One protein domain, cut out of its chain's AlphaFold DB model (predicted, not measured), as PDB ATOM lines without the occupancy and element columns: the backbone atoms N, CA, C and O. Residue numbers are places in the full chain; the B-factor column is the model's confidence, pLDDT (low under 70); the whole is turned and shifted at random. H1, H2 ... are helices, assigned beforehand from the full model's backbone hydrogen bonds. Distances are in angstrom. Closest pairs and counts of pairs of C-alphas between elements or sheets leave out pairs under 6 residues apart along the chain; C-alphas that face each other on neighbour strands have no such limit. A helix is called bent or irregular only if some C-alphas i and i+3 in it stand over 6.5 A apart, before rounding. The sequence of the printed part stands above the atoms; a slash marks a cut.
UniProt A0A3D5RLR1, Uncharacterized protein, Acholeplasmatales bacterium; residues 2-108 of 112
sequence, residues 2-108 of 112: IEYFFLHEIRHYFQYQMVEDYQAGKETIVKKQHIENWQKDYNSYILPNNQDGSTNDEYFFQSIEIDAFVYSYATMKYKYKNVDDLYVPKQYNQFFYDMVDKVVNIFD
ATOM      1  N   ILE A   2      32.857 -15.205   4.644       93.62
ATOM      2  CA  ILE A   2      32.864 -14.638   3.277       93.62
ATOM      3  C   ILE A   2      32.018 -15.462   2.291       93.62
ATOM      4  O   ILE A   2      31.217 -14.896   1.560       93.62
ATOM      5  N   GLU A   3      32.136 -16.794   2.300       96.81
ATOM      6  CA  GLU A   3      31.325 -17.658   1.421       96.81
ATOM      7  C   GLU A   3      29.820 -17.524   1.695       96.81
ATOM      8  O   GLU A   3      29.037 -17.416   0.763       96.81
ATOM      9  N   TYR A   4      29.427 -17.453   2.970       97.31
ATOM     10  CA  TYR A   4      28.039 -17.222   3.384       97.31
ATOM     11  C   TYR A   4      27.487 -15.908   2.814       97.31
ATOM     12  O   TYR A   4      26.414 -15.907   2.216       97.31
ATOM     13  N   PHE A   5      28.258 -14.823   2.933       96.75
ATOM     14  CA  PHE A   5      27.916 -13.532   2.339       96.75
ATOM     15  C   PHE A   5      27.788 -13.627   0.813       96.75
ATOM     16  O   PHE A   5      26.777 -13.220   0.257       96.75
ATOM     17  N   PHE A   6      28.749 -14.244   0.121       98.25
ATOM     18  CA  PHE A   6      28.650 -14.396  -1.334       98.25
ATOM     19  C   PHE A   6      27.451 -15.235  -1.770       98.25
ATOM     20  O   PHE A   6      26.830 -14.911  -2.775       98.25
ATOM     21  N   LEU A   7      27.096 -16.288  -1.034       98.38
ATOM     22  CA  LEU A   7      25.908 -17.090  -1.332       98.38
ATOM     23  C   LEU A   7      24.614 -16.282  -1.185       98.38
ATOM     24  O   LEU A   7      23.686 -16.487  -1.966       98.38
ATOM     25  N   HIS A   8      24.558 -15.373  -0.211       98.06
ATOM     26  CA  HIS A   8      23.438 -14.451  -0.031       98.06
ATOM     27  C   HIS A   8      23.321 -13.502  -1.238       98.06
ATOM     28  O   HIS A   8      22.284 -13.472  -1.896       98.06
ATOM     29  N   GLU A   9      24.418 -12.855  -1.640       97.88
ATOM     30  CA  GLU A   9      24.428 -11.952  -2.804       97.88
ATOM     31  C   GLU A   9      24.159 -12.675  -4.138       97.88
ATOM     32  O   GLU A   9      23.440 -12.175  -5.003       97.88
ATOM     33  N   ILE A  10      24.680 -13.894  -4.314       98.31
ATOM     34  CA  ILE A  10      24.383 -14.734  -5.487       98.31
ATOM     35  C   ILE A  10      22.890 -15.062  -5.543       98.31
ATOM     36  O   ILE A  10      22.309 -15.107  -6.631       98.31
ATOM     37  N   ARG A  11      22.245 -15.273  -4.388       98.19
ATOM     38  CA  ARG A  11      20.805 -15.515  -4.350       98.19
ATOM     39  C   ARG A  11      20.024 -14.279  -4.785       98.19
ATOM     40  O   ARG A  11      19.103 -14.440  -5.581       98.19
ATOM     41  N   HIS A  12      20.428 -13.080  -4.369       98.19
ATOM     42  CA  HIS A  12      19.842 -11.840  -4.882       98.19
ATOM     43  C   HIS A  12      20.016 -11.678  -6.388       98.19
ATOM     44  O   HIS A  12      19.058 -11.339  -7.079       98.19
ATOM     45  N   TYR A  13      21.195 -11.991  -6.924       98.19
ATOM     46  CA  TYR A  13      21.408 -11.963  -8.370       98.19
ATOM     47  C   TYR A  13      20.472 -12.931  -9.111       98.19
ATOM     48  O   TYR A  13      19.833 -12.559 -10.096       98.19
ATOM     49  N   PHE A  14      20.328 -14.159  -8.604       98.31
ATOM     50  CA  PHE A  14      19.391 -15.137  -9.156       98.31
ATOM     51  C   PHE A  14      17.935 -14.643  -9.104       98.31
ATOM     52  O   PHE A  14      17.218 -14.741 -10.098       98.31
ATOM     53  N   GLN A  15      17.495 -14.107  -7.963       98.38
ATOM     54  CA  GLN A  15      16.145 -13.558  -7.791       98.38
ATOM     55  C   GLN A  15      15.874 -12.429  -8.793       98.38
ATOM     56  O   GLN A  15      14.835 -12.441  -9.454       98.38
ATOM     57  N   TYR A  16      16.825 -11.505  -8.952       97.69
ATOM     58  CA  TYR A  16      16.744 -10.409  -9.914       97.69
ATOM     59  C   TYR A  16      16.585 -10.925 -11.347       97.69
ATOM     60  O   TYR A  16      15.641 -10.535 -12.033       97.69
ATOM     61  N   GLN A  17      17.421 -11.880 -11.767       97.88
ATOM     62  CA  GLN A  17      17.328 -12.471 -13.102       97.88
ATOM     63  C   GLN A  17      15.965 -13.142 -13.346       97.88
ATOM     64  O   GLN A  17      15.383 -12.991 -14.418       97.88
ATOM     65  N   MET A  18      15.413 -13.850 -12.353       98.25
ATOM     66  CA  MET A  18      14.078 -14.456 -12.472       98.25
ATOM     67  C   MET A  18      12.971 -13.409 -12.621       98.25
ATOM     68  O   MET A  18      12.010 -13.638 -13.356       98.25
ATOM     69  N   VAL A  19      13.099 -12.261 -11.950       97.88
ATOM     70  CA  VAL A  19      12.166 -11.138 -12.107       97.88
ATOM     71  C   VAL A  19      12.289 -10.511 -13.498       97.88
ATOM     72  O   VAL A  19      11.261 -10.279 -14.133       97.88
ATOM     73  N   GLU A  20      13.503 -10.284 -14.004       97.75
ATOM     74  CA  GLU A  20      13.717  -9.763 -15.363       97.75
ATOM     75  C   GLU A  20      13.159 -10.707 -16.435       97.75
ATOM     76  O   GLU A  20      12.443 -10.277 -17.343       97.75
ATOM     77  N   ASP A  21      13.437 -12.007 -16.314       97.88
ATOM     78  CA  ASP A  21      12.938 -13.008 -17.252       97.88
ATOM     79  C   ASP A  21      11.401 -13.074 -17.234       97.88
ATOM     80  O   ASP A  21      10.771 -13.099 -18.296       97.88
ATOM     81  N   TYR A  22      10.785 -13.008 -16.049       97.25
ATOM     82  CA  TYR A  22       9.329 -12.938 -15.901       97.25
ATOM     83  C   TYR A  22       8.732 -11.676 -16.544       97.25
ATOM     84  O   TYR A  22       7.740 -11.768 -17.269       97.25
ATOM     85  N   GLN A  23       9.346 -10.507 -16.341       96.31
ATOM     86  CA  GLN A  23       8.907  -9.245 -16.954       96.31
ATOM     87  C   GLN A  23       9.039  -9.256 -18.482       96.31
ATOM     88  O   GLN A  23       8.218  -8.661 -19.178       96.31
ATOM     89  N   ALA A  24      10.030  -9.976 -19.009       97.38
ATOM     90  CA  ALA A  24      10.214 -10.196 -20.440       97.38
ATOM     91  C   ALA A  24       9.261 -11.257 -21.033       97.38
ATOM     92  O   ALA A  24       9.337 -11.543 -22.229       97.38
ATOM     93  N   GLY A  25       8.379 -11.858 -20.225       96.44
ATOM     94  CA  GLY A  25       7.436 -12.890 -20.661       96.44
ATOM     95  C   GLY A  25       8.077 -14.255 -20.929       96.44
ATOM     96  O   GLY A  25       7.488 -15.071 -21.638       96.44
ATOM     97  N   LYS A  26       9.277 -14.509 -20.396       96.56
ATOM     98  CA  LYS A  26       9.956 -15.805 -20.516       96.56
ATOM     99  C   LYS A  26       9.420 -16.795 -19.484       96.56
ATOM    100  O   LYS A  26       8.936 -16.422 -18.414       96.56
ATOM    101  N   GLU A  27       9.536 -18.081 -19.799       93.75
ATOM    102  CA  GLU A  27       9.306 -19.142 -18.822       93.75
ATOM    103  C   GLU A  27      10.416 -19.127 -17.761       93.75
ATOM    104  O   GLU A  27      11.586 -18.908 -18.073       93.75
ATOM    105  N   THR A  28      10.047 -19.354 -16.502       94.44
ATOM    106  CA  THR A  28      10.974 -19.343 -15.364       94.44
ATOM    107  C   THR A  28      10.862 -20.646 -14.582       94.44
ATOM    108  O   THR A  28       9.801 -21.266 -14.516       94.44
ATOM    109  N   ILE A  29      11.965 -21.065 -13.957       93.44
ATOM    110  CA  ILE A  29      12.000 -22.290 -13.140       93.44
ATOM    111  C   ILE A  29      11.367 -22.105 -11.754       93.44
ATOM    112  O   ILE A  29      11.127 -23.074 -11.033       93.44
ATOM    113  N   VAL A  30      11.120 -20.857 -11.354       94.44
ATOM    114  CA  VAL A  30      10.530 -20.502 -10.063       94.44
ATOM    115  C   VAL A  30       9.024 -20.317 -10.234       94.44
ATOM    116  O   VAL A  30       8.549 -19.781 -11.230       94.44
ATOM    117  N   LYS A  31       8.234 -20.734  -9.238       95.06
ATOM    118  CA  LYS A  31       6.784 -20.503  -9.270       95.06
ATOM    119  C   LYS A  31       6.489 -19.006  -9.334       95.06
ATOM    120  O   LYS A  31       6.973 -18.249  -8.494       95.06
ATOM    121  N   LYS A  32       5.589 -18.630 -10.244       95.12
ATOM    122  CA  LYS A  32       5.123 -17.254 -10.468       95.12
ATOM    123  C   LYS A  32       4.886 -16.455  -9.177       95.12
ATOM    124  O   LYS A  32       5.393 -15.351  -9.059       95.12
ATOM    125  N   GLN A  33       4.195 -17.034  -8.192       96.19
ATOM    126  CA  GLN A  33       3.893 -16.355  -6.923       96.19
ATOM    127  C   GLN A  33       5.148 -15.869  -6.172       96.19
ATOM    128  O   GLN A  33       5.119 -14.801  -5.569       96.19
ATOM    129  N   HIS A  34       6.249 -16.629  -6.194       95.75
ATOM    130  CA  HIS A  34       7.491 -16.209  -5.536       95.75
ATOM    131  C   HIS A  34       8.152 -15.053  -6.288       95.75
ATOM    132  O   HIS A  34       8.563 -14.084  -5.662       95.75
ATOM    133  N   ILE A  35       8.172 -15.117  -7.623       97.12
ATOM    134  CA  ILE A  35       8.734 -14.054  -8.463       97.12
ATOM    135  C   ILE A  35       7.936 -12.757  -8.299       97.12
ATOM    136  O   ILE A  35       8.524 -11.689  -8.182       97.12
ATOM    137  N   GLU A  36       6.605 -12.838  -8.229       96.62
ATOM    138  CA  GLU A  36       5.748 -11.673  -7.981       96.62
ATOM    139  C   GLU A  36       5.998 -11.041  -6.604       96.62
ATOM    140  O   GLU A  36       5.893  -9.823  -6.470       96.62
ATOM    141  N   ASN A  37       6.338 -11.835  -5.585       96.94
ATOM    142  CA  ASN A  37       6.723 -11.302  -4.278       96.94
ATOM    143  C   ASN A  37       8.089 -10.604  -4.343       96.94
ATOM    144  O   ASN A  37       8.196  -9.465  -3.899       96.94
ATOM    145  N   TRP A  38       9.087 -11.216  -4.988       97.81
ATOM    146  CA  TRP A  38      10.394 -10.579  -5.179       97.81
ATOM    147  C   TRP A  38      10.297  -9.287  -5.989       97.81
ATOM    148  O   TRP A  38      10.908  -8.284  -5.641       97.81
ATOM    149  N   GLN A  39       9.485  -9.280  -7.048       97.12
ATOM    150  CA  GLN A  39       9.243  -8.090  -7.856       97.12
ATOM    151  C   GLN A  39       8.632  -6.950  -7.029       97.12
ATOM    152  O   GLN A  39       9.003  -5.794  -7.229       97.12
ATOM    153  N   LYS A  40       7.696  -7.251  -6.118       96.88
ATOM    154  CA  LYS A  40       7.136  -6.237  -5.209       96.88
ATOM    155  C   LYS A  40       8.228  -5.648  -4.326       96.88
ATOM    156  O   LYS A  40       8.346  -4.430  -4.292       96.88
ATOM    157  N   ASP A  41       9.046  -6.495  -3.709       96.38
ATOM    158  CA  ASP A  41      10.132  -6.038  -2.839       96.38
ATOM    159  C   ASP A  41      11.146  -5.179  -3.604       96.38
ATOM    160  O   ASP A  41      11.496  -4.105  -3.135       96.38
ATOM    161  N   TYR A  42      11.555  -5.563  -4.820       94.88
ATOM    162  CA  TYR A  42      12.459  -4.735  -5.631       94.88
ATOM    163  C   TYR A  42      11.867  -3.365  -5.991       94.88
ATOM    164  O   TYR A  42      12.592  -2.373  -6.041       94.88
ATOM    165  N   ASN A  43      10.555  -3.288  -6.232       94.44
ATOM    166  CA  ASN A  43       9.880  -2.031  -6.561       94.44
ATOM    167  C   ASN A  43       9.684  -1.111  -5.346       94.44
ATOM    168  O   ASN A  43       9.526   0.098  -5.516       94.44
ATOM    169  N   SER A  44       9.661  -1.668  -4.136       94.19
ATOM    170  CA  SER A  44       9.473  -0.934  -2.883       94.19
ATOM    171  C   SER A  44      10.529  -1.321  -1.852       94.19
ATOM    172  O   SER A  44      10.195  -1.617  -0.706       94.19
ATOM    173  N   TYR A  45      11.792  -1.348  -2.284       92.81
ATOM    174  CA  TYR A  45      12.882  -1.885  -1.479       92.81
ATOM    175  C   TYR A  45      13.071  -1.098  -0.184       92.81
ATOM    176  O   TYR A  45      13.275   0.121  -0.189       92.81
ATOM    177  N   ILE A  46      13.017  -1.822   0.927       94.06
ATOM    178  CA  ILE A  46      13.253  -1.306   2.268       94.06
ATOM    179  C   ILE A  46      14.746  -1.435   2.560       94.06
ATOM    180  O   ILE A  46      15.337  -2.489   2.355       94.06
ATOM    181  N   LEU A  47      15.370  -0.359   3.038       93.88
ATOM    182  CA  LEU A  47      16.789  -0.366   3.398       93.88
ATOM    183  C   LEU A  47      17.020  -1.018   4.772       93.88
ATOM    184  O   LEU A  47      16.185  -0.846   5.662       93.88
ATOM    185  N   PRO A  48      18.182  -1.668   4.992       91.56
ATOM    186  CA  PRO A  48      18.518  -2.326   6.259       91.56
ATOM    187  C   PRO A  48      18.688  -1.365   7.439       91.56
ATOM    188  O   PRO A  48      18.621  -1.793   8.591       91.56
ATOM    189  N   ASN A  49      18.903  -0.075   7.170       94.00
ATOM    190  CA  ASN A  49      19.076   0.951   8.189       94.00
ATOM    191  C   ASN A  49      18.055   2.075   8.002       94.00
ATOM    192  O   ASN A  49      17.794   2.516   6.880       94.00
ATOM    193  N   ASN A  50      17.533   2.572   9.118       92.06
ATOM    194  CA  ASN A  50      16.767   3.808   9.191       92.06
ATOM    195  C   ASN A  50      17.673   5.022   8.928       92.06
ATOM    196  O   ASN A  50      18.903   4.932   8.952       92.06
ATOM    197  N   GLN A  51      17.066   6.194   8.722       91.38
ATOM    198  CA  GLN A  51      17.810   7.441   8.488       91.38
ATOM    199  C   GLN A  51      18.736   7.828   9.654       91.38
ATOM    200  O   GLN A  51      19.728   8.520   9.441       91.38
ATOM    201  N   ASP A  52      18.430   7.378  10.870       92.50
ATOM    202  CA  ASP A  52      19.232   7.608  12.076       92.50
ATOM    203  C   ASP A  52      20.359   6.573  12.275       92.50
ATOM    204  O   ASP A  52      21.096   6.643  13.259       92.50
ATOM    205  N   GLY A  53      20.510   5.621  11.348       90.06
ATOM    206  CA  GLY A  53      21.514   4.559  11.400       90.06
ATOM    207  C   GLY A  53      21.135   3.357  12.270       90.06
ATOM    208  O   GLY A  53      21.927   2.419  12.363       90.06
ATOM    209  N   SER A  54      19.952   3.349  12.890       91.19
ATOM    210  CA  SER A  54      19.424   2.157  13.561       91.19
ATOM    211  C   SER A  54      18.993   1.093  12.548       91.19
ATOM    212  O   SER A  54      18.653   1.407  11.407       91.19
ATOM    213  N   THR A  55      18.999  -0.177  12.952       90.69
ATOM    214  CA  THR A  55      18.504  -1.278  12.116       90.69
ATOM    215  C   THR A  55      17.013  -1.111  11.833       90.69
ATOM    216  O   THR A  55      16.225  -0.856  12.744       90.69
ATOM    217  N   ASN A  56      16.629  -1.291  10.574       93.69
ATOM    218  CA  ASN A  56      15.238  -1.357  10.167       93.69
ATOM    219  C   ASN A  56      14.779  -2.819  10.157       93.69
ATOM    220  O   ASN A  56      15.178  -3.589   9.288       93.69
ATOM    221  N   ASP A  57      13.938  -3.215  11.108       91.88
ATOM    222  CA  ASP A  57      13.474  -4.604  11.205       91.88
ATOM    223  C   ASP A  57      12.602  -5.032  10.012       91.88
ATOM    224  O   ASP A  57      12.581  -6.214   9.665       91.88
ATOM    225  N   GLU A  58      11.925  -4.085   9.347       93.31
ATOM    226  CA  GLU A  58      11.082  -4.359   8.173       93.31
ATOM    227  C   GLU A  58      11.885  -4.892   6.986       93.31
ATOM    228  O   GLU A  58      11.370  -5.696   6.208       93.31
ATOM    229  N   TYR A  59      13.166  -4.518   6.899       93.69
ATOM    230  CA  TYR A  59      14.102  -5.024   5.899       93.69
ATOM    231  C   TYR A  59      14.104  -6.551   5.846       93.69
ATOM    232  O   TYR A  59      13.990  -7.140   4.772       93.69
ATOM    233  N   PHE A  60      14.181  -7.192   7.013       92.62
ATOM    234  CA  PHE A  60      14.300  -8.640   7.101       92.62
ATOM    235  C   PHE A  60      13.019  -9.343   6.650       92.62
ATOM    236  O   PHE A  60      13.090 -10.458   6.140       92.62
ATOM    237  N   PHE A  61      11.852  -8.711   6.776       90.69
ATOM    238  CA  PHE A  61      10.583  -9.312   6.362       90.69
ATOM    239  C   PHE A  61      10.343  -9.279   4.846       90.69
ATOM    240  O   PHE A  61       9.364  -9.869   4.382       90.69
ATOM    241  N   GLN A  62      11.237  -8.662   4.072       95.50
ATOM    242  CA  GLN A  62      11.213  -8.754   2.616       95.50
ATOM    243  C   GLN A  62      11.479 -10.198   2.168       95.50
ATOM    244  O   GLN A  62      12.382 -10.884   2.657       95.50
ATOM    245  N   SER A  63      10.688 -10.672   1.209       95.88
ATOM    246  CA  SER A  63      10.785 -12.030   0.676       95.88
ATOM    247  C   SER A  63      12.111 -12.297  -0.042       95.88
ATOM    248  O   SER A  63      12.590 -13.431  -0.018       95.88
ATOM    249  N   ILE A  64      12.719 -11.264  -0.638       96.94
ATOM    250  CA  ILE A  64      14.067 -11.342  -1.224       96.94
ATOM    251  C   ILE A  64      15.131 -11.646  -0.159       96.94
ATOM    252  O   ILE A  64      15.974 -12.514  -0.381       96.94
ATOM    253  N   GLU A  65      15.036 -11.021   1.016       97.19
ATOM    254  CA  GLU A  65      16.015 -11.142   2.101       97.19
ATOM    255  C   GLU A  65      15.914 -12.482   2.810       97.19
ATOM    256  O   GLU A  65      16.899 -13.208   2.953       97.19
ATOM    257  N   ILE A  66      14.699 -12.861   3.206       96.06
ATOM    258  CA  ILE A  66      14.504 -14.110   3.935       96.06
ATOM    259  C   ILE A  66      14.893 -15.326   3.089       96.06
ATOM    260  O   ILE A  66      15.520 -16.253   3.597       96.06
ATOM    261  N   ASP A  67      14.591 -15.310   1.789       96.81
ATOM    262  CA  ASP A  67      14.995 -16.370   0.864       96.81
ATOM    263  C   ASP A  67      16.521 -16.391   0.656       96.81
ATOM    264  O   ASP A  67      17.116 -17.471   0.641       96.81
ATOM    265  N   ALA A  68      17.183 -15.230   0.586       97.62
ATOM    266  CA  ALA A  68      18.641 -15.139   0.495       97.62
ATOM    267  C   ALA A  68      19.350 -15.658   1.756       97.62
ATOM    268  O   ALA A  68      20.286 -16.462   1.657       97.62
ATOM    269  N   PHE A  69      18.882 -15.280   2.947       97.62
ATOM    270  CA  PHE A  69      19.401 -15.801   4.215       97.62
ATOM    271  C   PHE A  69      19.157 -17.306   4.369       97.62
ATOM    272  O   PHE A  69      20.077 -18.042   4.727       97.62
ATOM    273  N   VAL A  70      17.952 -17.795   4.062       97.50
ATOM    274  CA  VAL A  70      17.639 -19.232   4.142       97.50
ATOM    275  C   VAL A  70      18.511 -20.029   3.178       97.50
ATOM    276  O   VAL A  70      19.105 -21.027   3.583       97.50
ATOM    277  N   TYR A  71      18.620 -19.597   1.919       97.81
ATOM    278  CA  TYR A  71      19.412 -20.291   0.905       97.81
ATOM    279  C   TYR A  71      20.891 -20.370   1.294       97.81
ATOM    280  O   TYR A  71      21.487 -21.452   1.280       97.81
ATOM    281  N   SER A  72      21.482 -19.235   1.663       98.25
ATOM    282  CA  SER A  72      22.897 -19.159   2.026       98.25
ATOM    283  C   SER A  72      23.198 -19.978   3.283       98.25
ATOM    284  O   SER A  72      24.150 -20.761   3.287       98.25
ATOM    285  N   TYR A  73      22.354 -19.897   4.316       98.00
ATOM    286  CA  TYR A  73      22.546 -20.660   5.548       98.00
ATOM    287  C   TYR A  73      22.351 -22.162   5.321       98.00
ATOM    288  O   TYR A  73      23.177 -22.960   5.764       98.00
ATOM    289  N   ALA A  74      21.312 -22.569   4.584       98.06
ATOM    290  CA  ALA A  74      21.075 -23.971   4.248       98.06
ATOM    291  C   ALA A  74      22.221 -24.565   3.425       98.06
ATOM    292  O   ALA A  74      22.650 -25.682   3.702       98.06
ATOM    293  N   THR A  75      22.769 -23.812   2.469       97.94
ATOM    294  CA  THR A  75      23.925 -24.244   1.668       97.94
ATOM    295  C   THR A  75      25.156 -24.455   2.548       97.94
ATOM    296  O   THR A  75      25.816 -25.494   2.469       97.94
ATOM    297  N   MET A  76      25.440 -23.513   3.452       97.81
ATOM    298  CA  MET A  76      26.548 -23.639   4.398       97.81
ATOM    299  C   MET A  76      26.341 -24.820   5.357       97.81
ATOM    300  O   MET A  76      27.261 -25.615   5.548       97.81
ATOM    301  N   LYS A  77      25.133 -24.980   5.917       97.44
ATOM    302  CA  LYS A  77      24.771 -26.098   6.805       97.44
ATOM    303  C   LYS A  77      24.895 -27.435   6.081       97.44
ATOM    304  O   LYS A  77      25.429 -28.388   6.636       97.44
ATOM    305  N   TYR A  78      24.467 -27.508   4.824       97.50
ATOM    306  CA  TYR A  78      24.584 -28.712   4.011       97.50
ATOM    307  C   TYR A  78      26.044 -29.120   3.792       97.50
ATOM    308  O   TYR A  78      26.402 -30.277   4.024       97.50
ATOM    309  N   LYS A  79      26.894 -28.158   3.411       96.12
ATOM    310  CA  LYS A  79      28.307 -28.379   3.085       96.12
ATOM    311  C   LYS A  79      29.177 -28.654   4.313       96.12
ATOM    312  O   LYS A  79      29.980 -29.581   4.297       96.12
ATOM    313  N   TYR A  80      29.022 -27.858   5.369       96.19
ATOM    314  CA  TYR A  80      29.930 -27.853   6.523       96.19
ATOM    315  C   TYR A  80      29.358 -28.522   7.774       96.19
ATOM    316  O   TYR A  80      30.108 -28.802   8.708       96.19
ATOM    317  N   LYS A  81      28.055 -28.826   7.787       93.81
ATOM    318  CA  LYS A  81      27.286 -29.416   8.898       93.81
ATOM    319  C   LYS A  81      27.171 -28.506  10.126       93.81
ATOM    320  O   LYS A  81      26.051 -28.197  10.521       93.81
ATOM    321  N   ASN A  82      28.288 -28.050  10.695       94.38
ATOM    322  CA  ASN A  82      28.316 -27.072  11.783       94.38
ATOM    323  C   ASN A  82      28.499 -25.650  11.228       94.38
ATOM    324  O   ASN A  82      29.457 -25.379  10.503       94.38
ATOM    325  N   VAL A  83      27.569 -24.759  11.569       95.62
ATOM    326  CA  VAL A  83      27.519 -23.364  11.114       95.62
ATOM    327  C   VAL A  83      27.052 -22.408  12.219       95.62
ATOM    328  O   VAL A  83      26.520 -21.339  11.926       95.62
ATOM    329  N   ASP A  84      27.253 -22.777  13.486       91.38
ATOM    330  CA  ASP A  84      26.742 -22.025  14.645       91.38
ATOM    331  C   ASP A  84      27.309 -20.594  14.734       91.38
ATOM    332  O   ASP A  84      26.673 -19.700  15.285       91.38
ATOM    333  N   ASP A  85      28.474 -20.355  14.121       92.44
ATOM    334  CA  ASP A  85      29.128 -19.043  14.058       92.44
ATOM    335  C   ASP A  85      28.571 -18.121  12.953       92.44
ATOM    336  O   ASP A  85      29.020 -16.978  12.804       92.44
ATOM    337  N   LEU A  86      27.642 -18.596  12.114       95.06
ATOM    338  CA  LEU A  86      27.042 -17.768  11.069       95.06
ATOM    339  C   LEU A  86      25.952 -16.860  11.640       95.06
ATOM    340  O   LEU A  86      25.108 -17.266  12.435       95.06
ATOM    341  N   TYR A  87      25.943 -15.616  11.166       92.50
ATOM    342  CA  TYR A  87      24.928 -14.640  11.531       92.50
ATOM    343  C   TYR A  87      23.536 -15.071  11.049       92.50
ATOM    344  O   TYR A  87      23.351 -15.355   9.864       92.50
ATOM    345  N   VAL A  88      22.558 -15.034  11.954       92.12
ATOM    346  CA  VAL A  88      21.129 -15.201  11.660       92.12
ATOM    347  C   VAL A  88      20.389 -13.961  12.168       92.12
ATOM    348  O   VAL A  88      20.534 -13.623  13.351       92.12
ATOM    349  N   PRO A  89      19.587 -13.278  11.328       90.56
ATOM    350  CA  PRO A  89      18.745 -12.181  11.789       90.56
ATOM    351  C   PRO A  89      17.803 -12.629  12.908       90.56
ATOM    352  O   PRO A  89      17.068 -13.612  12.785       90.56
ATOM    353  N   LYS A  90      17.812 -11.898  14.026       90.75
ATOM    354  CA  LYS A  90      17.033 -12.249  15.228       90.75
ATOM    355  C   LYS A  90      15.520 -12.211  14.979       90.75
ATOM    356  O   LYS A  90      14.767 -12.880  15.682       90.75
ATOM    357  N   GLN A  91      15.094 -11.458  13.968       91.75
ATOM    358  CA  GLN A  91      13.711 -11.245  13.555       91.75
ATOM    359  C   GLN A  91      13.040 -12.548  13.087       91.75
ATOM    360  O   GLN A  91      11.832 -12.710  13.245       91.75
ATOM    361  N   TYR A  92      13.812 -13.505  12.557       89.50
ATOM    362  CA  TYR A  92      13.257 -14.706  11.931       89.50
ATOM    363  C   TYR A  92      12.928 -15.858  12.873       89.50
ATOM    364  O   TYR A  92      12.195 -16.754  12.461       89.50
ATOM    365  N   ASN A  93      13.437 -15.850  14.110       88.88
ATOM    366  CA  ASN A  93      13.143 -16.852  15.142       88.88
ATOM    367  C   ASN A  93      13.212 -18.327  14.648       88.88
ATOM    368  O   ASN A  93      14.034 -18.669  13.800       88.88
ATOM    369  N   GLN A  94      12.389 -19.217  15.216       93.56
ATOM    370  CA  GLN A  94      12.315 -20.636  14.846       93.56
ATOM    371  C   GLN A  94      11.893 -20.852  13.384       93.56
ATOM    372  O   GLN A  94      12.350 -21.800  12.747       93.56
ATOM    373  N   PHE A  95      11.080 -19.950  12.830       92.31
ATOM    374  CA  PHE A  95      10.616 -20.032  11.446       92.31
ATOM    375  C   PHE A  95      11.776 -20.109  10.442       92.31
ATOM    376  O   PHE A  95      11.691 -20.848   9.459       92.31
ATOM    377  N   PHE A  96      12.883 -19.411  10.714       95.38
ATOM    378  CA  PHE A  96      14.103 -19.499   9.911       95.38
ATOM    379  C   PHE A  96      14.632 -20.926   9.793       95.38
ATOM    380  O   PHE A  96      14.840 -21.437   8.692       95.38
ATOM    381  N   TYR A  97      14.846 -21.571  10.940       95.94
ATOM    382  CA  TYR A  97      15.464 -22.887  11.010       95.94
ATOM    383  C   TYR A  97      14.566 -23.951  10.384       95.94
ATOM    384  O   TYR A  97      15.057 -24.809   9.654       95.94
ATOM    385  N   ASP A  98      13.249 -23.822  10.548       97.06
ATOM    386  CA  ASP A  98      12.279 -24.708   9.906       97.06
ATOM    387  C   ASP A  98      12.346 -24.617   8.369       97.06
ATOM    388  O   ASP A  98      12.138 -25.611   7.666       97.06
ATOM    389  N   MET A  99      12.626 -23.433   7.810       97.06
ATOM    390  CA  MET A  99      12.843 -23.266   6.369       97.06
ATOM    391  C   MET A  99      14.202 -23.797   5.924       97.06
ATOM    392  O   MET A  99      14.273 -24.500   4.915       97.06
ATOM    393  N   VAL A 100      15.262 -23.506   6.682       97.62
ATOM    394  CA  VAL A 100      16.605 -24.041   6.432       97.62
ATOM    395  C   VAL A 100      16.564 -25.565   6.364       97.62
ATOM    396  O   VAL A 100      17.062 -26.145   5.403       97.62
ATOM    397  N   ASP A 101      15.910 -26.219   7.321       97.62
ATOM    398  CA  ASP A 101      15.820 -27.676   7.362       97.62
ATOM    399  C   ASP A 101      15.021 -28.232   6.180       97.62
ATOM    400  O   ASP A 101      15.385 -29.266   5.618       97.62
ATOM    401  N   LYS A 102      13.967 -27.544   5.723       97.75
ATOM    402  CA  LYS A 102      13.262 -27.928   4.486       97.75
ATOM    403  C   LYS A 102      14.185 -27.880   3.271       97.75
ATOM    404  O   LYS A 102      14.132 -28.792   2.451       97.75
ATOM    405  N   VAL A 103      15.018 -26.848   3.156       97.62
ATOM    406  CA  VAL A 103      15.953 -26.682   2.033       97.62
ATOM    407  C   VAL A 103      17.077 -27.718   2.091       97.62
ATOM    408  O   VAL A 103      17.342 -28.371   1.086       97.62
ATOM    409  N   VAL A 104      17.659 -27.962   3.267       97.94
ATOM    410  CA  VAL A 104      18.653 -29.031   3.479       97.94
ATOM    411  C   VAL A 104      18.082 -30.394   3.077       97.94
ATOM    412  O   VAL A 104      18.703 -31.111   2.298       97.94
ATOM    413  N   ASN A 105      16.852 -30.709   3.495       97.88
ATOM    414  CA  ASN A 105      16.178 -31.948   3.099       97.88
ATOM    415  C   ASN A 105      15.943 -32.053   1.579       97.88
ATOM    416  O   ASN A 105      15.866 -33.160   1.044       97.88
ATOM    417  N   ILE A 106      15.768 -30.930   0.873       96.75
ATOM    418  CA  ILE A 106      15.674 -30.922  -0.596       96.75
ATOM    419  C   ILE A 106      17.033 -31.266  -1.205       96.75
ATOM    420  O   ILE A 106      17.074 -32.094  -2.113       96.75
ATOM    421  N   PHE A 107      18.123 -30.687  -0.697       97.00
ATOM    422  CA  PHE A 107      19.477 -30.993  -1.161       97.00
ATOM    423  C   PHE A 107      19.820 -32.476  -0.973       97.00
ATOM    424  O   PHE A 107      20.232 -33.121  -1.936       97.00
ATOM    425  N   ASP A 108      19.518 -33.043   0.201       95.94
ATOM    426  CA  ASP A 108      19.710 -34.475   0.478       95.94
ATOM    427  C   ASP A 108      18.933 -35.354  -0.519       95.94
ATOM    428  O   ASP A 108      19.471 -36.301  -1.092       95.94
TER     429      ASP A 108
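What this domain is: This is residues 2 to 108 of the 112 residues of an uncharacterized protein of Acholeplasmatales bacterium (UniProt A0A3D5RLR1). Helix H4 lies in the middle between two other long helices, H1 and H5, which cross it steeply on opposite sides. H2 crosses H1 near the end of H1 and meets the first residues of H4, while the short H3 sits near the beginning of H5, after a long loop of residues 44 to 56. The printed part has 107 residues with five named helices, in the order H1, H2, H3, H4, H5, and no named strand; its class is all helix. The whole is compact, with a radius of gyration of the C-alphas of 14.5 A, and spans 43 by 41 by 24 A.

Where its parts are: Find C-alpha 2 at (32.864, -14.638, 3.277); from there H1, residues 2 to 23, runs 31.8 A to C-alpha 23 at (8.907, -9.245, -16.954). Next look for H2 at residues 32 to 43, 16.4 A long, and for H3 at residues 57 to 61, 7.3 A long. H4 takes residues 63 to 80 and measures 25.5 A. H5, residues 90 to 108, measures 26.8 A and ends at C-alpha 108, at (19.710, -34.475, 0.478). H5 is irregular, with C-alphas 91 and 94 at 9.6 A, and has a kink of 50 degrees near residue 97.

How they stand to each other: Begin at the hub, H4, which touches three other helices. It touches H1 at a steep tilt of 45 degrees, opposite ways; the closest C-alphas, of His 8 and Ala 68, are 4.9 A apart. With residues 70 to 78 alone it touches H5, at a steep tilt of 55 degrees, the same way; the closest C-alphas, of Ala 74 and Val 100, are 5.0 A apart. With residues 63 to 64 alone it touches residues 37 to 41 of H2, at a steep tilt of 67 degrees, opposite ways; look at the closest C-alphas, of Trp 38 and Ile 64, 5.5 A apart. Residues 35 to 39 of H2 touch residues 15 to 22 of H1, about perpendicular at 76 degrees, the closest C-alphas being those of Val 19 and Ile 35, 5.8 A apart. The helix packing is mostly crossed: 0 of the 4 touching pairs with a tilt are at a shallow one. H3 and H5 only just touch, with 3 pairs of C-alphas within 8 A, the closest being Phe 60 and Gln 91 at 7.0 A. H1 and H5 are apart. In H1, H2 and H4 each O i to N i+4 pair is within hydrogen-bond range; in H5 12 of 15 are, and in H3 0 of 1, beside 2 of 2 O i to N i+3 pairs.

The domain as a whole: The two C-alphas farthest apart, of Asp 52 and Asp 108, are 43.7 A from each other. The printed part has no cut. The link from H2 to H3 is long, with 13 residues, and that from H3 to H4 is tight. The mean pLDDT of the printed part is 95.5, and no printed residue is under 70.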